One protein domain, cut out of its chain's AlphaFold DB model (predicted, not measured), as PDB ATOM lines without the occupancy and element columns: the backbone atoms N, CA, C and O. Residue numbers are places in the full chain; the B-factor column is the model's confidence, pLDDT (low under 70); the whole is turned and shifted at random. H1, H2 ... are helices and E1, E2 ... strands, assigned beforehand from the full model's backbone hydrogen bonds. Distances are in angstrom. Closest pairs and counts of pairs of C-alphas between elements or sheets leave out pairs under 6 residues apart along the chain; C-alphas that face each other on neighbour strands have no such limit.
ATOM      1  N   ALA A  96     -44.682 -43.048  12.749       84.81
ATOM      2  CA  ALA A  96     -43.512 -43.911  12.627       84.81
ATOM      3  C   ALA A  96     -42.429 -43.199  11.810       84.81
ATOM      4  O   ALA A  96     -42.703 -42.707  10.717       84.81
ATOM      5  N   TRP A  97     -41.204 -43.157  12.326       85.06
ATOM      6  CA  TRP A  97     -40.047 -42.644  11.606       85.06
ATOM      7  C   TRP A  97     -39.740 -43.516  10.387       85.06
ATOM      8  O   TRP A  97     -39.671 -44.743  10.483       85.06
ATOM      9  N   TYR A  98     -39.501 -42.881   9.243       85.38
ATOM     10  CA  TYR A  98     -39.030 -43.557   8.042       85.38
ATOM     11  C   TYR A  98     -38.131 -42.642   7.214       85.38
ATOM     12  O   TYR A  98     -38.167 -41.415   7.331       85.38
ATOM     13  N   LEU A  99     -37.331 -43.267   6.353       88.81
ATOM     14  CA  LEU A  99     -36.465 -42.589   5.398       88.81
ATOM     15  C   LEU A  99     -36.916 -42.916   3.979       88.81
ATOM     16  O   LEU A  99     -37.085 -44.081   3.612       88.81
ATOM     17  N   ILE A 100     -37.036 -41.881   3.162       89.19
ATOM     18  CA  ILE A 100     -37.168 -41.990   1.718       89.19
ATOM     19  C   ILE A 100     -35.752 -42.133   1.167       89.19
ATOM     20  O   ILE A 100     -34.977 -41.173   1.114       89.19
ATOM     21  N   LYS A 101     -35.402 -43.370   0.801       88.38
ATOM     22  CA  LYS A 101     -34.109 -43.692   0.192       88.38
ATOM     23  C   LYS A 101     -33.988 -43.010  -1.168       88.38
ATOM     24  O   LYS A 101     -34.957 -42.940  -1.923       88.38
ATOM     25  N   ARG A 102     -32.780 -42.558  -1.488       86.44
ATOM     26  CA  ARG A 102     -32.444 -41.957  -2.780       86.44
ATOM     27  C   ARG A 102     -31.223 -42.649  -3.376       86.44
ATOM     28  O   ARG A 102     -30.353 -43.097  -2.635       86.44
ATOM     29  N   ASN A 103     -31.155 -42.703  -4.705       90.06
ATOM     30  CA  ASN A 103     -30.044 -43.314  -5.453       90.06
ATOM     31  C   ASN A 103     -29.124 -42.273  -6.116       90.06
ATOM     32  O   ASN A 103     -28.257 -42.627  -6.905       90.06
ATOM     33  N   ASP A 104     -29.321 -40.992  -5.819       91.06
ATOM     34  CA  ASP A 104     -28.613 -39.855  -6.418       91.06
ATOM     35  C   ASP A 104     -27.552 -39.250  -5.485       91.06
ATOM     36  O   ASP A 104     -27.053 -38.156  -5.731       91.06
ATOM     37  N   HIS A 105     -27.210 -39.963  -4.407       84.75
ATOM     38  CA  HIS A 105     -26.288 -39.521  -3.356       84.75
ATOM     39  C   HIS A 105     -26.698 -38.225  -2.634       84.75
ATOM     40  O   HIS A 105     -25.880 -37.648  -1.916       84.75
ATOM     41  N   LEU A 106     -27.952 -37.781  -2.773       87.88
ATOM     42  CA  LEU A 106     -28.499 -36.712  -1.943       87.88
ATOM     43  C   LEU A 106     -28.927 -37.257  -0.569       87.88
ATOM     44  O   LEU A 106     -29.241 -38.449  -0.451       87.88
ATOM     45  N   PRO A 107     -28.966 -36.402   0.474       86.88
ATOM     46  CA  PRO A 107     -29.480 -36.796   1.780       86.88
ATOM     47  C   PRO A 107     -30.877 -37.427   1.675       86.88
ATOM     48  O   PRO A 107     -31.699 -36.970   0.872       86.88
ATOM     49  N   PRO A 108     -31.169 -38.475   2.465       86.81
ATOM     50  CA  PRO A 108     -32.496 -39.071   2.486       86.81
ATOM     51  C   PRO A 108     -33.531 -38.045   2.955       86.81
ATOM     52  O   PRO A 108     -33.248 -37.204   3.807       86.81
ATOM     53  N   ALA A 109     -34.741 -38.142   2.413       88.25
ATOM     54  CA  ALA A 109     -35.869 -37.331   2.859       88.25
ATOM     55  C   ALA A 109     -36.723 -38.102   3.879       88.25
ATOM     56  O   ALA A 109     -36.560 -39.307   4.068       88.25
ATOM     57  N   THR A 110     -37.662 -37.414   4.517       90.12
ATOM     58  CA  THR A 110     -38.729 -38.011   5.330       90.12
ATOM     59  C   THR A 110     -40.038 -37.254   5.067       90.12
ATOM     60  O   THR A 110     -40.050 -36.320   4.266       90.12
ATOM     61  N   GLY A 111     -41.148 -37.665   5.679       88.50
ATOM     62  CA  GLY A 111     -42.431 -36.976   5.513       88.50
ATOM     63  C   GLY A 111     -42.420 -35.568   6.118       88.50
ATOM     64  O   GLY A 111     -41.833 -35.363   7.177       88.50
ATOM     65  N   GLU A 112     -43.119 -34.613   5.499       90.38
ATOM     66  CA  GLU A 112     -43.169 -33.205   5.943       90.38
ATOM     67  C   GLU A 112     -43.541 -33.063   7.424       90.38
ATOM     68  O   GLU A 112     -42.896 -32.323   8.161       90.38
ATOM     69  N   LYS A 113     -44.512 -33.857   7.896       86.75
ATOM     70  CA  LYS A 113     -44.917 -33.842   9.305       86.75
ATOM     71  C   LYS A 113     -43.805 -34.292  10.257       86.75
ATOM     72  O   LYS A 113     -43.700 -33.775  11.362       86.75
ATOM     73  N   LEU A 114     -42.964 -35.241   9.843       85.25
ATOM     74  CA  LEU A 114     -41.820 -35.688  10.641       85.25
ATOM     75  C   LEU A 114     -40.716 -34.629  10.681       85.25
ATOM     76  O   LEU A 114     -40.075 -34.486  11.718       85.25
ATOM     77  N   VAL A 115     -40.527 -33.870   9.595       86.81
ATOM     78  CA  VAL A 115     -39.624 -32.707   9.581       86.81
ATOM     79  C   VAL A 115     -40.131 -31.630  10.538       86.81
ATOM     80  O   VAL A 115     -39.386 -31.203  11.413       86.81
ATOM     81  N   GLU A 116     -41.416 -31.274  10.455       87.25
ATOM     82  CA  GLU A 116     -42.047 -30.295  11.353       87.25
ATOM     83  C   GLU A 116     -41.888 -30.693  12.831       87.25
ATOM     84  O   GLU A 116     -41.504 -29.876  13.666       87.25
ATOM     85  N   LEU A 117     -42.151 -31.962  13.161       83.31
ATOM     86  CA  LEU A 117     -41.986 -32.479  14.521       83.31
ATOM     87  C   LEU A 117     -40.517 -32.480  14.960       83.31
ATOM     88  O   LEU A 117     -40.233 -32.182  16.122       83.31
ATOM     89  N   ALA A 118     -39.590 -32.809  14.059       83.81
ATOM     90  CA  ALA A 118     -38.167 -32.784  14.366       83.81
ATOM     91  C   ALA A 118     -37.695 -31.361  14.694       83.81
ATOM     92  O   ALA A 118     -37.065 -31.167  15.733       83.81
ATOM     93  N   ASP A 119     -38.085 -30.371  13.891       83.94
ATOM     94  CA  ASP A 119     -37.745 -28.965  14.119       83.94
ATOM     95  C   ASP A 119     -38.385 -28.437  15.412       83.94
ATOM     96  O   ASP A 119     -37.710 -27.832  16.248       83.94
ATOM     97  N   LYS A 120     -39.673 -28.737  15.634       83.75
ATOM     98  CA  LYS A 120     -40.425 -28.306  16.824       83.75
ATOM     99  C   LYS A 120     -39.810 -28.811  18.130       83.75
ATOM    100  O   LYS A 120     -39.812 -28.085  19.124       83.75
ATOM    101  N   TYR A 121     -39.300 -30.043  18.143       80.44
ATOM    102  CA  TYR A 121     -38.744 -30.686  19.341       80.44
ATOM    103  C   TYR A 121     -37.221 -30.811  19.320       80.44
ATOM    104  O   TYR A 121     -36.654 -31.539  20.137       80.44
ATOM    105  N   ASN A 122     -36.557 -30.092  18.412       81.56
ATOM    106  CA  ASN A 122     -35.104 -30.058  18.280       81.56
ATOM    107  C   ASN A 122     -34.479 -31.466  18.155       81.56
ATOM    108  O   ASN A 122     -33.412 -31.751  18.711       81.56
ATOM    109  N   ALA A 123     -35.176 -32.365  17.455       84.19
ATOM    110  CA  ALA A 123     -34.701 -33.700  17.136       84.19
ATOM    111  C   ALA A 123     -33.830 -33.657  15.877       84.19
ATOM    112  O   ALA A 123     -34.106 -32.933  14.926       84.19
ATOM    113  N   ILE A 124     -32.776 -34.471  15.864       84.94
ATOM    114  CA  ILE A 124     -31.784 -34.480  14.790       84.94
ATOM    115  C   ILE A 124     -31.833 -35.832  14.089       84.94
ATOM    116  O   ILE A 124     -31.727 -36.877  14.733       84.94
ATOM    117  N   TYR A 125     -31.960 -35.804  12.764       85.69
ATOM    118  CA  TYR A 125     -31.907 -36.996  11.909       85.69
ATOM    119  C   TYR A 125     -30.907 -36.870  10.750       85.69
ATOM    120  O   TYR A 125     -30.514 -37.877  10.164       85.69
ATOM    121  N   LEU A 126     -30.461 -35.647  10.448       87.69
ATOM    122  CA  LEU A 126     -29.372 -35.338   9.526       87.69
ATOM    123  C   LEU A 126     -28.367 -34.418  10.221       87.69
ATOM    124  O   LEU A 126     -28.747 -33.558  11.011       87.69
ATOM    125  N   GLY A 127     -27.086 -34.617   9.922       86.62
ATOM    126  CA  GLY A 127     -26.038 -33.666  10.285       86.62
ATOM    127  C   GLY A 127     -25.899 -32.552   9.246       86.62
ATOM    128  O   GLY A 127     -26.778 -32.334   8.417       86.62
ATOM    129  N   ASP A 128     -24.752 -31.878   9.261       86.00
ATOM    130  CA  ASP A 128     -24.401 -30.865   8.263       86.00
ATOM    131  C   ASP A 128     -24.242 -31.489   6.864       86.00
ATOM    132  O   ASP A 128     -23.250 -32.162   6.569       86.00
ATOM    133  N   THR A 129     -25.221 -31.241   5.993       89.56
ATOM    134  CA  THR A 129     -25.283 -31.782   4.627       89.56
ATOM    135  C   THR A 129     -24.341 -31.079   3.647       89.56
ATOM    136  O   THR A 129     -24.162 -31.566   2.529       89.56
ATOM    137  N   SER A 130     -23.691 -29.979   4.048       90.69
ATOM    138  CA  SER A 130     -22.635 -29.344   3.248       90.69
ATOM    139  C   SER A 130     -21.322 -30.137   3.278       90.69
ATOM    140  O   SER A 130     -20.441 -29.941   2.435       90.69
ATOM    141  N   ARG A 131     -21.191 -31.070   4.229       90.44
ATOM    142  CA  ARG A 131     -20.001 -31.895   4.430       90.44
ATOM    143  C   ARG A 131     -20.280 -33.352   4.080       90.44
ATOM    144  O   ARG A 131     -21.339 -33.901   4.361       90.44
ATOM    145  N   LYS A 132     -19.267 -34.030   3.537       91.19
ATOM    146  CA  LYS A 132     -19.300 -35.482   3.289       91.19
ATOM    147  C   LYS A 132     -18.970 -36.246   4.573       91.19
ATOM    148  O   LYS A 132     -17.869 -36.770   4.719       91.19
ATOM    149  N   VAL A 133     -19.902 -36.241   5.521       90.06
ATOM    150  CA  VAL A 133     -19.754 -36.884   6.835       90.06
ATOM    151  C   VAL A 133     -20.899 -37.865   7.057       90.06
ATOM    152  O   VAL A 133     -22.046 -37.581   6.728       90.06
ATOM    153  N   VAL A 134     -20.574 -39.019   7.638       91.00
ATOM    154  CA  VAL A 134     -21.546 -40.009   8.109       91.00
ATOM    155  C   VAL A 134     -21.372 -40.169   9.612       91.00
ATOM    156  O   VAL A 134     -20.247 -40.228  10.108       91.00
ATOM    157  N   TYR A 135     -22.489 -40.244  10.330       90.31
ATOM    158  CA  TYR A 135     -22.522 -40.478  11.770       90.31
ATOM    159  C   TYR A 135     -23.000 -41.906  12.017       90.31
ATOM    160  O   TYR A 135     -24.104 -42.268  11.613       90.31
ATOM    161  N   LEU A 136     -22.160 -42.721  12.654       95.12
ATOM    162  CA  LEU A 136     -22.500 -44.100  12.995       95.12
ATOM    163  C   LEU A 136     -23.167 -44.150  14.362       95.12
ATOM    164  O   LEU A 136     -22.680 -43.553  15.326       95.12
ATOM    165  N   THR A 137     -24.270 -44.886  14.442       94.38
ATOM    166  CA  THR A 137     -24.997 -45.082  15.691       94.38
ATOM    167  C   THR A 137     -25.516 -46.506  15.807       94.38
ATOM    168  O   THR A 137     -25.967 -47.048  14.799       94.38
ATOM    169  N   PHE A 138     -25.529 -47.051  17.018       95.88
ATOM    170  CA  PHE A 138     -25.953 -48.414  17.330       95.88
ATOM    171  C   PHE A 138     -26.984 -48.397  18.457       95.88
ATOM    172  O   PHE A 138     -26.872 -47.577  19.368       95.88
ATOM    173  N   ASP A 139     -27.965 -49.295  18.387       94.12
ATOM    174  CA  ASP A 139     -29.003 -49.455  19.406       94.12
ATOM    175  C   ASP A 139     -28.768 -50.777  20.140       94.12
ATOM    176  O   ASP A 139     -28.892 -51.859  19.565       94.12
ATOM    177  N   GLU A 140     -28.417 -50.678  21.417       93.56
ATOM    178  CA  GLU A 140     -27.922 -51.774  22.247       93.56
ATOM    179  C   GLU A 140     -28.996 -52.206  23.256       93.56
ATOM    180  O   GLU A 140     -29.042 -51.798  24.427       93.56
ATOM    181  N   GLY A 141     -29.922 -53.035  22.770       90.31
ATOM    182  CA  GLY A 141     -30.960 -53.663  23.593       90.31
ATOM    183  C   GLY A 141     -30.470 -54.900  24.357       90.31
ATOM    184  O   GLY A 141     -30.919 -55.171  25.469       90.31
ATOM    185  N   TYR A 142     -29.546 -55.655  23.765       92.75
ATOM    186  CA  TYR A 142     -28.922 -56.851  24.330       92.75
ATOM    187  C   TYR A 142     -27.578 -57.099  23.639       92.75
ATOM    188  O   TYR A 142     -27.365 -56.634  22.526       92.75
ATOM    189  N   GLU A 143     -26.692 -57.851  24.288       95.25
ATOM    190  CA  GLU A 143     -25.413 -58.260  23.700       95.25
ATOM    191  C   GLU A 143     -25.535 -59.655  23.073       95.25
ATOM    192  O   GLU A 143     -26.153 -60.542  23.665       95.25
ATOM    193  N   ASN A 144     -24.919 -59.854  21.903       95.75
ATOM    194  CA  ASN A 144     -24.910 -61.130  21.172       95.75
ATOM    195  C   ASN A 144     -23.490 -61.632  20.826       95.75
ATOM    196  O   ASN A 144     -23.325 -62.517  19.989       95.75
ATOM    197  N   GLY A 145     -22.461 -61.057  21.450       95.62
ATOM    198  CA  GLY A 145     -21.046 -61.381  21.267       95.62
ATOM    199  C   GLY A 145     -20.305 -60.528  20.229       95.62
ATOM    200  O   GLY A 145     -19.180 -60.877  19.875       95.62
ATOM    201  N   TYR A 146     -20.888 -59.434  19.730       97.56
ATOM    202  CA  TYR A 146     -20.332 -58.670  18.602       97.56
ATOM    203  C   TYR A 146     -19.862 -57.263  18.961       97.56
ATOM    204  O   TYR A 146     -18.998 -56.733  18.262       97.56
ATOM    205  N   THR A 147     -20.360 -56.655  20.039       98.12
ATOM    206  CA  THR A 147     -20.029 -55.252  20.338       98.12
ATOM    207  C   THR A 147     -18.542 -55.048  20.581       98.12
ATOM    208  O   THR A 147     -17.979 -54.064  20.116       98.12
ATOM    209  N   ALA A 148     -17.862 -55.998  21.229       98.19
ATOM    210  CA  ALA A 148     -16.414 -55.925  21.419       98.19
ATOM    211  C   ALA A 148     -15.653 -55.834  20.082       98.19
ATOM    212  O   ALA A 148     -14.753 -55.007  19.951       98.19
ATOM    213  N   VAL A 149     -16.068 -56.623  19.085       98.38
ATOM    214  CA  VAL A 149     -15.476 -56.625  17.738       98.38
ATOM    215  C   VAL A 149     -15.797 -55.323  17.001       98.38
ATOM    216  O   VAL A 149     -14.935 -54.760  16.332       98.38
ATOM    217  N   ILE A 150     -17.019 -54.802  17.150       98.44
ATOM    218  CA  ILE A 150     -17.404 -53.499  16.586       98.44
ATOM    219  C   ILE A 150     -16.520 -52.388  17.165       98.44
ATOM    220  O   ILE A 150     -15.999 -51.568  16.410       98.44
ATOM    221  N   LEU A 151     -16.311 -52.376  18.482       98.62
ATOM    222  CA  LEU A 151     -15.443 -51.409  19.156       98.62
ATOM    223  C   LEU A 151     -13.982 -51.528  18.687       98.62
ATOM    224  O   LEU A 151     -13.328 -50.505  18.479       98.62
ATOM    225  N   ASP A 152     -13.479 -52.746  18.453       98.62
ATOM    226  CA  ASP A 152     -12.135 -52.960  17.895       98.62
ATOM    227  C   ASP A 152     -12.009 -52.322  16.506       98.62
ATOM    228  O   ASP A 152     -11.111 -51.511  16.277       98.62
ATOM    229  N   ILE A 153     -12.967 -52.588  15.613       98.56
ATOM    230  CA  ILE A 153     -12.987 -52.028  14.253       98.56
ATOM    231  C   ILE A 153     -13.080 -50.497  14.285       98.56
ATOM    232  O   ILE A 153     -12.376 -49.812  13.537       98.56
ATOM    233  N   LEU A 154     -13.936 -49.932  15.143       98.44
ATOM    234  CA  LEU A 154     -14.061 -48.480  15.290       98.44
ATOM    235  C   LEU A 154     -12.735 -47.856  15.736       98.44
ATOM    236  O   LEU A 154     -12.296 -46.859  15.158       98.44
ATOM    237  N   LYS A 155     -12.065 -48.475  16.711       98.12
ATOM    238  CA  LYS A 155     -10.765 -48.035  17.215       98.12
ATOM    239  C   LYS A 155      -9.668 -48.129  16.154       98.12
ATOM    240  O   LYS A 155      -8.936 -47.156  15.972       98.12
ATOM    241  N   GLU A 156      -9.578 -49.244  15.431       98.44
ATOM    242  CA  GLU A 156      -8.620 -49.444  14.330       98.44
ATOM    243  C   GLU A 156      -8.755 -48.368  13.249       98.44
ATOM    244  O   GLU A 156      -7.759 -47.861  12.735       98.44
ATOM    245  N   ASN A 157      -9.990 -47.961  12.951       98.06
ATOM    246  CA  ASN A 157     -10.282 -46.940  11.950       98.06
ATOM    247  C   ASN A 157     -10.287 -45.509  12.518       98.06
ATOM    248  O   ASN A 157     -10.563 -44.561  11.782       98.06
ATOM    249  N   SER A 158      -9.980 -45.324  13.808       96.75
ATOM    250  CA  SER A 158     -10.048 -44.024  14.497       96.75
ATOM    251  C   SER A 158     -11.417 -43.333  14.359       96.75
ATOM    252  O   SER A 158     -11.511 -42.105  14.261       96.75
ATOM    253  N   VAL A 159     -12.492 -44.123  14.347       97.31
ATOM    254  CA  VAL A 159     -13.879 -43.663  14.221       97.31
ATOM    255  C   VAL A 159     -14.550 -43.660  15.589       97.31
ATOM    256  O   VAL A 159     -14.421 -44.593  16.376       97.31
ATOM    257  N   ARG A 160     -15.323 -42.608  15.866       94.75
ATOM    258  CA  ARG A 160     -16.213 -42.544  17.029       94.75
ATOM    259  C   ARG A 160     -17.656 -42.756  16.588       94.75
ATOM    260  O   ARG A 160     -18.058 -42.232  15.551       94.75
ATOM    261  N   ALA A 161     -18.421 -43.479  17.397       95.62
ATOM    262  CA  ALA A 161     -19.840 -43.738  17.177       95.62
ATOM    263  C   ALA A 161     -20.672 -43.340  18.407       95.62
ATOM    264  O   ALA A 161     -20.120 -42.982  19.453       95.62
ATOM    265  N   ALA A 162     -21.997 -43.395  18.271       94.69
ATOM    266  CA  ALA A 162     -22.927 -43.281  19.389       94.69
ATOM    267  C   ALA A 162     -23.643 -44.615  19.653       94.69
ATOM    268  O   ALA A 162     -24.209 -45.195  18.731       94.69
ATOM    269  N   PHE A 163     -23.659 -45.072  20.899       96.00
ATOM    270  CA  PHE A 163     -24.321 -46.304  21.332       96.00
ATOM    271  C   PHE A 163     -25.496 -45.955  22.241       96.00
ATOM    272  O   PHE A 163     -25.302 -45.406  23.324       96.00
ATOM    273  N   PHE A 164     -26.720 -46.238  21.809       94.69
ATOM    274  CA  PHE A 164     -27.933 -46.019  22.586       94.69
ATOM    275  C   PHE A 164     -28.249 -47.294  23.365       94.69
ATOM    276  O   PHE A 164     -28.713 -48.272  22.789       94.69
ATOM    277  N   ILE A 165     -27.987 -47.291  24.673       94.62
ATOM    278  CA  ILE A 165     -28.097 -48.488  25.516       94.62
ATOM    279  C   ILE A 165     -29.417 -48.522  26.283       94.62
ATOM    280  O   ILE A 165     -29.958 -47.481  26.661       94.62
ATOM    281  N   THR A 166     -29.910 -49.723  26.564       93.62
ATOM    282  CA  THR A 166     -31.017 -49.944  27.510       93.62
ATOM    283  C   THR A 166     -30.502 -50.231  28.928       93.62
ATOM    284  O   THR A 166     -29.323 -50.547  29.123       93.62
ATOM    285  N   MET A 167     -31.379 -50.185  29.939       92.31
ATOM    286  CA  MET A 167     -31.009 -50.583  31.310       92.31
ATOM    287  C   MET A 167     -30.530 -52.045  31.404       92.31
ATOM    288  O   MET A 167     -29.466 -52.268  31.991       92.31
ATOM    289  N   PRO A 168     -31.218 -53.048  30.819       93.94
ATOM    290  CA  PRO A 168     -30.726 -54.423  30.816       93.94
ATOM    291  C   PRO A 168     -29.338 -54.570  30.193       93.94
ATOM    292  O   PRO A 168     -28.529 -55.352  30.693       93.94
ATOM    293  N   TYR A 169     -29.046 -53.813  29.131       95.88
ATOM    294  CA  TYR A 169     -27.734 -53.835  28.492       95.88
ATOM    295  C   TYR A 169     -26.643 -53.314  29.433       95.88
ATOM    296  O   TYR A 169     -25.641 -53.994  29.643       95.88
ATOM    297  N   LEU A 170     -26.872 -52.157  30.066       95.38
ATOM    298  CA  LEU A 170     -25.952 -51.580  31.050       95.38
ATOM    299  C   LEU A 170     -25.692 -52.526  32.233       95.38
ATOM    300  O   LEU A 170     -24.574 -52.614  32.739       95.38
ATOM    301  N   GLN A 171     -26.733 -53.205  32.714       94.12
ATOM    302  CA  GLN A 171     -26.620 -54.109  33.857       94.12
ATOM    303  C   GLN A 171     -25.822 -55.371  33.526       94.12
ATOM    304  O   GLN A 171     -25.049 -55.821  34.371       94.12
ATOM    305  N   LYS A 172     -26.016 -55.931  32.327       96.50
ATOM    306  CA  LYS A 172     -25.381 -57.185  31.901       96.50
ATOM    307  C   LYS A 172     -23.973 -56.991  31.347       96.50
ATOM    308  O   LYS A 172     -23.154 -57.882  31.526       96.50
ATOM    309  N   ASN A 173     -23.700 -55.846  30.719       96.94
ATOM    310  CA  ASN A 173     -22.447 -55.582  30.007       96.94
ATOM    311  C   ASN A 173     -21.780 -54.258  30.444       96.94
ATOM    312  O   ASN A 173     -21.503 -53.393  29.604       96.94
ATOM    313  N   PRO A 174     -21.560 -54.026  31.754       95.88
ATOM    314  CA  PRO A 174     -20.996 -52.764  32.236       95.88
ATOM    315  C   PRO A 174     -19.573 -52.504  31.713       95.88
ATOM    316  O   PRO A 174     -19.206 -51.353  31.495       95.88
ATOM    317  N   ASP A 175     -18.801 -53.560  31.461       96.88
ATOM    318  CA  ASP A 175     -17.451 -53.518  30.900       96.88
ATOM    319  C   ASP A 175     -17.434 -52.982  29.461       96.88
ATOM    320  O   ASP A 175     -16.585 -52.157  29.111       96.88
ATOM    321  N   LEU A 176     -18.405 -53.386  28.636       98.06
ATOM    322  CA  LEU A 176     -18.561 -52.861  27.280       98.06
ATOM    323  C   LEU A 176     -18.947 -51.381  27.300       98.06
ATOM    324  O   LEU A 176     -18.407 -50.602  26.517       98.06
ATOM    325  N   VAL A 177     -19.828 -50.971  28.217       96.88
ATOM    326  CA  VAL A 177     -20.203 -49.555  28.369       96.88
ATOM    327  C   VAL A 177     -19.012 -48.715  28.837       96.88
ATOM    328  O   VAL A 177     -18.752 -47.649  28.282       96.88
ATOM    329  N   GLU A 178     -18.236 -49.194  29.808       95.81
ATOM    330  CA  GLU A 178     -17.015 -48.508  30.248       95.81
ATOM    331  C   GLU A 178     -15.992 -48.399  29.111       95.81
ATOM    332  O   GLU A 178     -15.367 -47.351  28.915       95.81
ATOM    333  N   ARG A 179     -15.868 -49.451  28.296       97.50
ATOM    334  CA  ARG A 179     -15.026 -49.438  27.104       97.50
ATOM    335  C   ARG A 179     -15.489 -48.387  26.090       97.50
ATOM    336  O   ARG A 179     -14.634 -47.647  25.603       97.50
ATOM    337  N   MET A 180     -16.794 -48.265  25.829       97.25
ATOM    338  CA  MET A 180     -17.346 -47.223  24.947       97.25
ATOM    339  C   MET A 180     -16.915 -45.823  25.401       97.25
ATOM    340  O   MET A 180     -16.446 -45.022  24.591       97.25
ATOM    341  N   ILE A 181     -17.019 -45.547  26.702       94.69
ATOM    342  CA  ILE A 181     -16.637 -44.259  27.297       94.69
ATOM    343  C   ILE A 181     -15.132 -44.023  27.155       94.69
ATOM    344  O   ILE A 181     -14.703 -42.981  26.660       94.69
ATOM    345  N   ARG A 182     -14.322 -45.004  27.565       95.88
ATOM    346  CA  ARG A 182     -12.856 -44.920  27.545       95.88
ATOM    347  C   ARG A 182     -12.300 -44.724  26.132       95.88
ATOM    348  O   ARG A 182     -11.276 -44.067  25.970       95.88
ATOM    349  N   GLU A 183     -12.961 -45.283  25.122       96.50
ATOM    350  CA  GLU A 183     -12.585 -45.162  23.705       96.50
ATOM    351  C   GLU A 183     -13.176 -43.903  23.035       96.50
ATOM    352  O   GLU A 183     -12.933 -43.640  21.856       96.50
ATOM    353  N   GLY A 184     -13.885 -43.062  23.798       94.19
ATOM    354  CA  GLY A 184     -14.354 -41.746  23.364       94.19
ATOM    355  C   GLY A 184     -15.636 -41.776  22.531       94.19
ATOM    356  O   GLY A 184     -15.884 -40.840  21.763       94.19
ATOM    357  N   HIS A 185     -16.431 -42.839  22.635       95.62
ATOM    358  CA  HIS A 185     -17.752 -42.924  22.020       95.62
ATOM    359  C   HIS A 185     -18.803 -42.165  22.833       95.62
ATOM    360  O   HIS A 185     -18.635 -41.889  24.022       95.62
ATOM    361  N   ILE A 186     -19.908 -41.826  22.177       92.00
ATOM    362  CA  ILE A 186     -21.082 -41.273  22.853       92.00
ATOM    363  C   ILE A 186     -21.919 -42.444  23.360       92.00
ATOM    364  O   ILE A 186     -22.215 -43.358  22.597       92.00
ATOM    365  N   VAL A 187     -22.350 -42.390  24.618       93.50
ATOM    366  CA  VAL A 187     -23.380 -43.293  25.141       93.50
ATOM    367  C   VAL A 187     -24.680 -42.505  25.279       93.50
ATOM    368  O   VAL A 187     -24.708 -41.418  25.862       93.50
ATOM    369  N   GLY A 188     -25.745 -43.025  24.680       90.31
ATOM    370  CA  GLY A 188     -27.083 -42.448  24.654       90.31
ATOM    371  C   GLY A 188     -28.103 -43.315  25.386       90.31
ATOM    372  O   GLY A 188     -27.866 -44.484  25.682       90.31
ATOM    373  N   ASN A 189     -29.258 -42.726  25.673       88.81
ATOM    374  CA  ASN A 189     -30.366 -43.370  26.368       88.81
ATOM    375  C   ASN A 189     -31.303 -44.063  25.364       88.81
ATOM    376  O   ASN A 189     -31.829 -43.409  24.460       88.81
ATOM    377  N   HIS A 190     -31.523 -45.366  25.533       87.25
ATOM    378  CA  HIS A 190     -32.496 -46.146  24.764       87.25
ATOM    379  C   HIS A 190     -33.642 -46.680  25.631       87.25
ATOM    380  O   HIS A 190     -34.251 -47.702  25.315       87.25
ATOM    381  N   THR A 191     -33.960 -45.956  26.707       81.31
ATOM    382  CA  THR A 191     -34.967 -46.239  27.745       81.31
ATOM    383  C   THR A 191     -34.643 -47.441  28.641       81.31
ATOM    384  O   THR A 191     -33.750 -48.243  28.356       81.31
ATOM    385  N   VAL A 192     -35.351 -47.563  29.767       73.12
ATOM    386  CA  VAL A 192     -35.138 -48.646  30.738       73.12
ATOM    387  C   VAL A 192     -35.640 -49.972  30.177       73.12
ATOM    388  O   VAL A 192     -34.850 -50.895  29.991       73.12
ATOM    389  N   ASN A 193     -36.935 -50.064  29.876       73.56
ATOM    390  CA  ASN A 193     -37.594 -51.312  29.484       73.56
ATOM    391  C   ASN A 193     -37.903 -51.388  27.991       73.56
ATOM    392  O   ASN A 193     -38.613 -52.299  27.552       73.56
ATOM    393  N   HIS A 194     -37.401 -50.432  27.206       74.50
ATOM    394  CA  HIS A 194     -37.677 -50.360  25.782       74.50
ATOM    395  C   HIS A 194     -39.201 -50.278  25.501       74.50
ATOM    396  O   HIS A 194     -39.700 -51.057  24.695       74.50
ATOM    397  N   PRO A 195     -40.030 -49.438  26.160       71.44
ATOM    398  CA  PRO A 195     -41.431 -49.309  25.762       71.44
ATOM    399  C   PRO A 195     -41.581 -48.454  24.493       71.44
ATOM    400  O   PRO A 195     -40.692 -47.703  24.101       71.44
ATOM    401  N   SER A 196     -42.747 -48.547  23.856       72.31
ATOM    402  CA  SER A 196     -43.222 -47.502  22.946       72.31
ATOM    403  C   SER A 196     -43.657 -46.314  23.810       72.31
ATOM    404  O   SER A 196     -44.641 -46.432  24.543       72.31
ATOM    405  N   LEU A 197     -42.924 -45.195  23.787       74.31
ATOM    406  CA  LEU A 197     -43.222 -44.056  24.670       74.31
ATOM    407  C   LEU A 197     -44.627 -43.462  24.457       74.31
ATOM    408  O   LEU A 197     -45.266 -43.139  25.459       74.31
ATOM    409  N   PRO A 198     -45.184 -43.394  23.225       74.50
ATOM    410  CA  PRO A 198     -46.573 -42.968  23.011       74.50
ATOM    411  C   PRO A 198     -47.631 -43.830  23.724       74.50
ATOM    412  O   PRO A 198     -48.775 -43.403  23.897       74.50
ATOM    413  N   ASP A 199     -47.272 -45.057  24.113       78.06
ATOM    414  CA  ASP A 199     -48.149 -45.982  24.838       78.06
ATOM    415  C   ASP A 199     -48.035 -45.849  26.365       78.06
ATOM    416  O   ASP A 199     -48.885 -46.356  27.102       78.06
ATOM    417  N   VAL A 200     -47.031 -45.119  26.861       75.69
ATOM    418  CA  VAL A 200     -46.860 -44.828  28.288       75.69
ATOM    419  C   VAL A 200     -47.691 -43.595  28.650       75.69
ATOM    420  O   VAL A 200     -47.288 -42.452  28.451       75.69
ATOM    421  N   ARG A 201     -48.899 -43.830  29.176       74.44
ATOM    422  CA  ARG A 201     -49.836 -42.748  29.538       74.44
ATOM    423  C   ARG A 201     -49.523 -42.075  30.875       74.44
ATOM    424  O   ARG A 201     -49.888 -40.917  31.047       74.44
ATOM    425  N   ASP A 202     -48.869 -42.796  31.779       81.19
ATOM    426  CA  ASP A 202     -48.472 -42.317  33.104       81.19
ATOM    427  C   ASP A 202     -47.175 -41.495  33.014       81.19
ATOM    428  O   ASP A 202     -46.141 -41.994  32.565       81.19
ATOM    429  N   ASP A 203     -47.243 -40.232  33.438       74.56
ATOM    430  CA  ASP A 203     -46.133 -39.279  33.339       74.56
ATOM    431  C   ASP A 203     -44.947 -39.669  34.227       74.56
ATOM    432  O   ASP A 203     -43.793 -39.508  33.824       74.56
ATOM    433  N   GLN A 204     -45.208 -40.226  35.411       77.25
ATOM    434  CA  GLN A 204     -44.152 -40.670  36.316       77.25
ATOM    435  C   GLN A 204     -43.447 -41.900  35.749       77.25
ATOM    436  O   GLN A 204     -42.221 -41.980  35.785       77.25
ATOM    437  N   LYS A 205     -44.203 -42.836  35.171       79.00
ATOM    438  CA  LYS A 205     -43.634 -44.005  34.498       79.00
ATOM    439  C   LYS A 205     -42.783 -43.592  33.301       79.00
ATOM    440  O   LYS A 205     -41.683 -44.109  33.144       79.00
ATOM    441  N   LEU A 206     -43.258 -42.649  32.488       76.38
ATOM    442  CA  LEU A 206     -42.491 -42.127  31.361       76.38
ATOM    443  C   LEU A 206     -41.196 -41.460  31.835       76.38
ATOM    444  O   LEU A 206     -40.132 -41.777  31.322       76.38
ATOM    445  N   LYS A 207     -41.265 -40.605  32.857       79.12
ATOM    446  CA  LYS A 207     -40.083 -39.980  33.462       79.12
ATOM    447  C   LYS A 207     -39.078 -41.023  33.964       79.12
ATOM    448  O   LYS A 207     -37.889 -40.929  33.657       79.12
ATOM    449  N   ASN A 208     -39.555 -42.052  34.661       81.38
ATOM    450  CA  ASN A 208     -38.715 -43.133  35.172       81.38
ATOM    451  C   ASN A 208     -38.006 -43.906  34.049       81.38
ATOM    452  O   ASN A 208     -36.822 -44.209  34.181       81.38
ATOM    453  N   GLU A 209     -38.676 -44.150  32.916       80.81
ATOM    454  CA  GLU A 209     -38.081 -44.824  31.749       80.81
ATOM    455  C   GLU A 209     -36.862 -44.085  31.165       80.81
ATOM    456  O   GLU A 209     -36.054 -44.708  30.474       80.81
ATOM    457  N   ILE A 210     -36.685 -42.791  31.447       77.50
ATOM    458  CA  ILE A 210     -35.519 -42.003  31.013       77.50
ATOM    459  C   ILE A 210     -34.536 -41.747  32.158       77.50
ATOM    460  O   ILE A 210     -33.319 -41.908  31.990       77.50
ATOM    461  N   GLU A 211     -35.035 -41.340  33.322       84.38
ATOM    462  CA  GLU A 211     -34.186 -40.906  34.432       84.38
ATOM    463  C   GLU A 211     -33.486 -42.065  35.135       84.38
ATOM    464  O   GLU A 211     -32.314 -41.929  35.492       84.38
ATOM    465  N   GLU A 212     -34.145 -43.215  35.300       87.06
ATOM    466  CA  GLU A 212     -33.555 -44.343  36.028       87.06
ATOM    467  C   GLU A 212     -32.324 -44.889  35.305       87.06
ATOM    468  O   GLU A 212     -31.300 -45.142  35.942       87.06
ATOM    469  N   LEU A 213     -32.372 -44.992  33.971       87.00
ATOM    470  CA  LEU A 213     -31.203 -45.374  33.178       87.00
ATOM    471  C   LEU A 213     -30.076 -44.349  33.327       87.00
ATOM    472  O   LEU A 213     -28.922 -44.720  33.531       87.00
ATOM    473  N   SER A 214     -30.401 -43.058  33.276       87.25
ATOM    474  CA  SER A 214     -29.404 -41.996  33.433       87.25
ATOM    475  C   SER A 214     -28.745 -42.037  34.815       87.25
ATOM    476  O   SER A 214     -27.533 -41.856  34.920       87.25
ATOM    477  N   LYS A 215     -29.517 -42.320  35.868       88.75
ATOM    478  CA  LYS A 215     -29.014 -42.489  37.234       88.75
ATOM    479  C   LYS A 215     -28.107 -43.716  37.351       88.75
ATOM    480  O   LYS A 215     -26.965 -43.577  37.784       88.75
ATOM    481  N   ALA A 216     -28.570 -44.882  36.899       89.94
ATOM    482  CA  ALA A 216     -27.782 -46.115  36.942       89.94
ATOM    483  C   ALA A 216     -26.492 -46.011  36.115       89.94
ATOM    484  O   ALA A 216     -25.456 -46.545  36.512       89.94
ATOM    485  N   TYR A 217     -26.533 -45.298  34.985       90.56
ATOM    486  CA  TYR A 217     -25.356 -45.014  34.170       90.56
ATOM    487  C   TYR A 217     -24.311 -44.217  34.954       90.56
ATOM    488  O   TYR A 217     -23.152 -44.629  35.003       90.56
ATOM    489  N   LYS A 218     -24.707 -43.126  35.625       90.00
ATOM    490  CA  LYS A 218     -23.789 -42.336  36.464       90.00
ATOM    491  C   LYS A 218     -23.195 -43.169  37.596       90.00
ATOM    492  O   LYS A 218     -21.987 -43.146  37.799       90.00
ATOM    493  N   GLU A 219     -24.033 -43.932  38.293       90.25
ATOM    494  CA  GLU A 219     -23.607 -44.776  39.415       90.25
ATOM    495  C   GLU A 219     -22.599 -45.851  38.988       90.25
ATOM    496  O   GLU A 219     -21.620 -46.085  39.691       90.25
ATOM    497  N   LYS A 220     -22.809 -46.487  37.829       89.56
ATOM    498  CA  LYS A 220     -21.935 -47.564  37.339       89.56
ATOM    499  C   LYS A 220     -20.652 -47.070  36.682       89.56
ATOM    500  O   LYS A 220     -19.649 -47.768  36.751       89.56
ATOM    501  N   THR A 221     -20.689 -45.917  36.022       87.31
ATOM    502  CA  THR A 221     -19.567 -45.432  35.197       87.31
ATOM    503  C   THR A 221     -18.771 -44.307  35.856       87.31
ATOM    504  O   THR A 221     -17.705 -43.945  35.364       87.31
ATOM    505  N   GLY A 222     -19.292 -43.709  36.933       85.62
ATOM    506  CA  GLY A 222     -18.691 -42.546  37.586       85.62
ATOM    507  C   GLY A 222     -18.732 -41.264  36.747       85.62
ATOM    508  O   GLY A 222     -18.115 -40.272  37.127       85.62
ATOM    509  N   GLN A 223     -19.436 -41.259  35.609       80.06
ATOM    510  CA  GLN A 223     -19.580 -40.075  34.767       80.06
ATOM    511  C   GLN A 223     -20.447 -39.018  35.460       80.06
ATOM    512  O   GLN A 223     -21.547 -39.296  35.935       80.06
ATOM    513  N   GLU A 224     -19.971 -37.773  35.474       68.19
ATOM    514  CA  GLU A 224     -20.696 -36.640  36.065       68.19
ATOM    515  C   GLU A 224     -21.949 -36.283  35.241       68.19
ATOM    516  O   GLU A 224     -23.015 -35.921  35.761       68.19
ATOM    517  N   GLN A 225     -21.840 -36.448  33.923       64.56
ATOM    518  CA  GLN A 225     -22.871 -36.071  32.969       64.56
ATOM    519  C   GLN A 225     -23.829 -37.227  32.681       64.56
ATOM    520  O   GLN A 225     -23.433 -38.380  32.534       64.56
ATOM    521  N   SER A 226     -25.123 -36.907  32.627       70.00
ATOM    522  CA  SER A 226     -26.168 -37.847  32.210       70.00
ATOM    523  C   SER A 226     -26.087 -38.115  30.711       70.00
ATOM    524  O   SER A 226     -25.464 -37.364  29.962       70.00
ATOM    525  N   LEU A 227     -26.780 -39.163  30.267       78.75
ATOM    526  CA  LEU A 227     -26.987 -39.444  28.851       78.75
ATOM    527  C   LEU A 227     -27.683 -38.235  28.197       78.75
ATOM    528  O   LEU A 227     -28.823 -37.918  28.524       78.75
ATOM    529  N   ARG A 228     -26.965 -37.528  27.317       75.31
ATOM    530  CA  ARG A 228     -27.408 -36.254  26.709       75.31
ATOM    531  C   ARG A 228     -28.312 -36.436  25.492       75.31
ATOM    532  O   ARG A 228     -29.008 -35.514  25.089       75.31
ATOM    533  N   VAL A 229     -28.256 -37.612  24.876       81.69
ATOM    534  CA  VAL A 229     -29.001 -37.947  23.662       81.69
ATOM    535  C   VAL A 229     -29.849 -39.180  23.922       81.69
ATOM    536  O   VAL A 229     -29.405 -40.101  24.608       81.69
ATOM    537  N   MET A 230     -31.058 -39.207  23.363       84.56
ATOM    538  CA  MET A 230     -31.947 -40.361  23.457       84.56
ATOM    539  C   MET A 230     -32.445 -40.809  22.089       84.56
ATOM    540  O   MET A 230     -32.597 -39.998  21.169       84.56
ATOM    541  N   ARG A 231     -32.768 -42.095  21.992       82.19
ATOM    542  CA  ARG A 231     -33.451 -42.688  20.844       82.19
ATOM    543  C   ARG A 231     -34.558 -43.608  21.329       82.19
ATOM    544  O   ARG A 231     -34.376 -44.342  22.292       82.19
ATOM    545  N   GLU A 232     -35.697 -43.577  20.652       77.81
ATOM    546  CA  GLU A 232     -36.836 -44.436  20.982       77.81
ATOM    547  C   GLU A 232     -36.787 -45.780  20.254       77.81
ATOM    548  O   GLU A 232     -36.306 -45.854  19.125       77.81
ATOM    549  N   ARG A 233     -37.362 -46.813  20.883       69.31
ATOM    550  CA  ARG A 233     -37.381 -48.223  20.447       69.31
ATOM    551  C   ARG A 233     -37.688 -48.467  18.970       69.31
ATOM    552  O   ARG A 233     -37.132 -49.372  18.362       69.31
ATOM    553  N   SER A 234     -38.663 -47.758  18.416       61.31
ATOM    554  CA  SER A 234     -39.219 -48.075  17.092       61.31
ATOM    555  C   SER A 234     -39.240 -46.881  16.152       61.31
ATOM    556  O   SER A 234     -39.838 -46.955  15.081       61.31
ATOM    557  N   GLY A 235     -38.670 -45.751  16.580       64.56
ATOM    558  CA  GLY A 235     -38.881 -44.477  15.905       64.56
ATOM    559  C   GLY A 235     -40.357 -44.065  15.833       64.56
ATOM    560  O   GLY A 235     -40.684 -43.195  15.040       64.56
ATOM    561  N   THR A 236     -41.255 -44.678  16.612       72.31
ATOM    562  CA  THR A 236     -42.647 -44.226  16.730       72.31
ATOM    563  C   THR A 236     -42.694 -43.056  17.696       72.31
ATOM    564  O   THR A 236     -42.207 -43.167  18.811       72.31
ATOM    565  N   LEU A 237     -43.280 -41.949  17.265       73.62
ATOM    566  CA  LEU A 237     -43.247 -40.663  17.944       73.62
ATOM    567  C   LEU A 237     -44.671 -40.123  18.059       73.62
ATOM    568  O   LEU A 237     -45.499 -40.326  17.174       73.62
ATOM    569  N   SER A 238     -44.935 -39.384  19.120       69.69
ATOM    570  CA  SER A 238     -46.122 -38.541  19.288       69.69
ATOM    571  C   SER A 238     -45.724 -37.254  20.009       69.69
ATOM    572  O   SER A 238     -44.687 -37.214  20.680       69.69
ATOM    573  N   GLU A 239     -46.531 -36.196  19.926       68.81
ATOM    574  CA  GLU A 239     -46.211 -34.955  20.648       68.81
ATOM    575  C   GLU A 239     -46.137 -35.190  22.162       68.81
ATOM    576  O   GLU A 239     -45.229 -34.710  22.841       68.81
ATOM    577  N   THR A 240     -47.037 -36.027  22.676       62.91
ATOM    578  CA  THR A 240     -47.058 -36.477  24.075       62.91
ATOM    579  C   THR A 240     -45.762 -37.177  24.495       62.91
ATOM    580  O   THR A 240     -45.270 -36.912  25.588       62.91
ATOM    581  N   SER A 241     -45.174 -38.026  23.644       62.44
ATOM    582  CA  SER A 241     -43.926 -38.745  23.951       62.44
ATOM    583  C   SER A 241     -42.689 -37.842  23.987       62.44
ATOM    584  O   SER A 241     -41.685 -38.216  24.582       62.44
ATOM    585  N   ARG A 242     -42.744 -36.644  23.388       58.62
ATOM    586  CA  ARG A 242     -41.596 -35.722  23.291       58.62
ATOM    587  C   ARG A 242     -41.686 -34.530  24.244       58.62
ATOM    588  O   ARG A 242     -40.653 -34.106  24.750       58.62
ATOM    589  N   LEU A 243     -42.890 -34.054  24.570       43.25
ATOM    590  CA  LEU A 243     -43.098 -32.986  25.564       43.25
ATOM    591  C   LEU A 243     -43.011 -33.461  27.014       43.25
ATOM    592  O   LEU A 243     -42.630 -32.685  27.887       43.25
ATOM    593  N   LYS A 244     -43.362 -34.720  27.286       45.25
ATOM    594  CA  LYS A 244     -43.351 -35.255  28.653       45.25
ATOM    595  C   LYS A 244     -41.965 -35.686  29.127       45.25
ATOM    596  O   LYS A 244     -41.725 -35.746  30.325       45.25
ATOM    597  N   VAL A 245     -41.074 -36.006  28.192       41.22
ATOM    598  CA  VAL A 245     -39.780 -36.616  28.506       41.22
ATOM    599  C   VAL A 245     -38.812 -35.589  29.068       41.22
ATOM    600  O   VAL A 245     -38.075 -35.919  29.987       41.22
ATOM    601  N   ILE A 246     -38.818 -34.341  28.593       38.28
ATOM    602  CA  ILE A 246     -37.875 -33.340  29.092       38.28
ATOM    603  C   ILE A 246     -38.371 -31.935  28.703       38.28
ATOM    604  O   ILE A 246     -38.310 -31.590  27.521       38.28
ATOM    605  N   PRO A 247     -38.718 -31.021  29.632       33.12
ATOM    606  CA  PRO A 247     -38.096 -29.716  29.507       33.12
ATOM    607  C   PRO A 247     -36.612 -30.026  29.663       33.12
ATOM    608  O   PRO A 247     -36.168 -30.214  30.787       33.12
ATOM    609  N   LEU A 248     -35.890 -30.242  28.550       38.41
ATOM    610  CA  LEU A 248     -34.436 -30.393  28.582       38.41
ATOM    611  C   LEU A 248     -33.956 -29.273  29.487       38.41
ATOM    612  O   LEU A 248     -34.080 -28.102  29.107       38.41
ATOM    613  N   GLU A 249     -33.506 -29.634  30.694       36.12
ATOM    614  CA  GLU A 249     -32.826 -28.687  31.555       36.12
ATOM    615  C   GLU A 249     -31.807 -28.006  30.646       36.12
ATOM    616  O   GLU A 249     -31.213 -28.689  29.802       36.12
ATOM    617  N   PRO A 250     -31.636 -26.679  30.700       39.28
ATOM    618  CA  PRO A 250     -30.754 -25.982  29.772       39.28
ATOM    619  C   PRO A 250     -29.364 -26.635  29.635       39.28
ATOM    620  O   PRO A 250     -28.774 -26.574  28.565       39.28
ATOM    621  N   SER A 251     -28.907 -27.353  30.669       37.31
ATOM    622  CA  SER A 251     -27.684 -28.168  30.719       37.31
ATOM    623  C   SER A 251     -27.668 -29.458  29.874       37.31
ATOM    624  O   SER A 251     -26.602 -30.042  29.683       37.31
ATOM    625  N   MET A 252     -28.815 -29.937  29.391       37.09
ATOM    626  CA  MET A 252     -28.957 -31.090  28.490       37.09
ATOM    627  C   MET A 252     -29.157 -30.679  27.027       37.09
ATOM    628  O   MET A 252     -29.129 -31.534  26.139       37.09
TER     629      MET A 252
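What this domain is: This is residues 96 to 252 of the 260 residues of a protein of Thermacetogenium phaeum (strain ATCC BAA-254 / DSM 26808 / PB) (UniProt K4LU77). A small sheet of three short parallel strands has H2, H3, H4 and H5 gathered round it, while H1 lies away from it between two long unnamed stretches, residues 96 to 111 and 121 to 136. The printed part has 157 residues, under half of them in named elements, running H1 E1 H2 E2 H3 H4 E3 H5 H6; the class is mostly helix and the sheet's order E1 E2 E3. It is compact, with a radius of gyration of the C-alphas of 16.3 A and spans of 42 by 41 by 31 A.

How they stand to each other: Start at H1, residues 112 to 120, which is not on the sheet. Next find E1, 137 to 140, H2, 147 to 156, and E2, 162 to 165: a strand-helix-strand unit, two parallel neighbour strands with a helix between, its crossover right-handed. N 138 and O 162 are 2.8 A apart. H3, 167 to 172, H4, 174 to 182, and E3, 186 to 189, complete a second right-handed unit with E2; look for N 163 and O 186 at 2.8 A. H2 and H4 only just touch, with 3 pairs of C-alphas within 8 A, the closest those of Ala 148 and Leu 176 at 7.0 A. H4 only grazes the sheet with residues 177 to 181, and H5, 203 to 221, with 209 to 217. H6, 239 to 243, is close to but not clearly touching H1, the closest C-alphas being those of Leu 117 and Glu 239 at 7.8 A. Every O i to N i+4 pair is within hydrogen-bond range in H1, H2, H3, H4 and H6; in H5, 13 of 15 are.

Where its parts are: Find C-alpha 112 at (-43.169, -33.205, 5.943), where H1 begins. H2 is 14.1 A long and H5 27.3 A, with a kink of 30 degrees near residue 210. H6 ends at C-alpha 243, (-43.098, -32.986, 25.564).

The domain as a whole: The C-alphas of Asp 104 and Glu 219 are the two farthest apart, 46.4 A. The printed part has no cut; the links H1 to E1, E3 to H5 and H5 to H6 are long. Look for pLDDT under 70 at residues 224 to 225, 233 to 235 and 238 to 252.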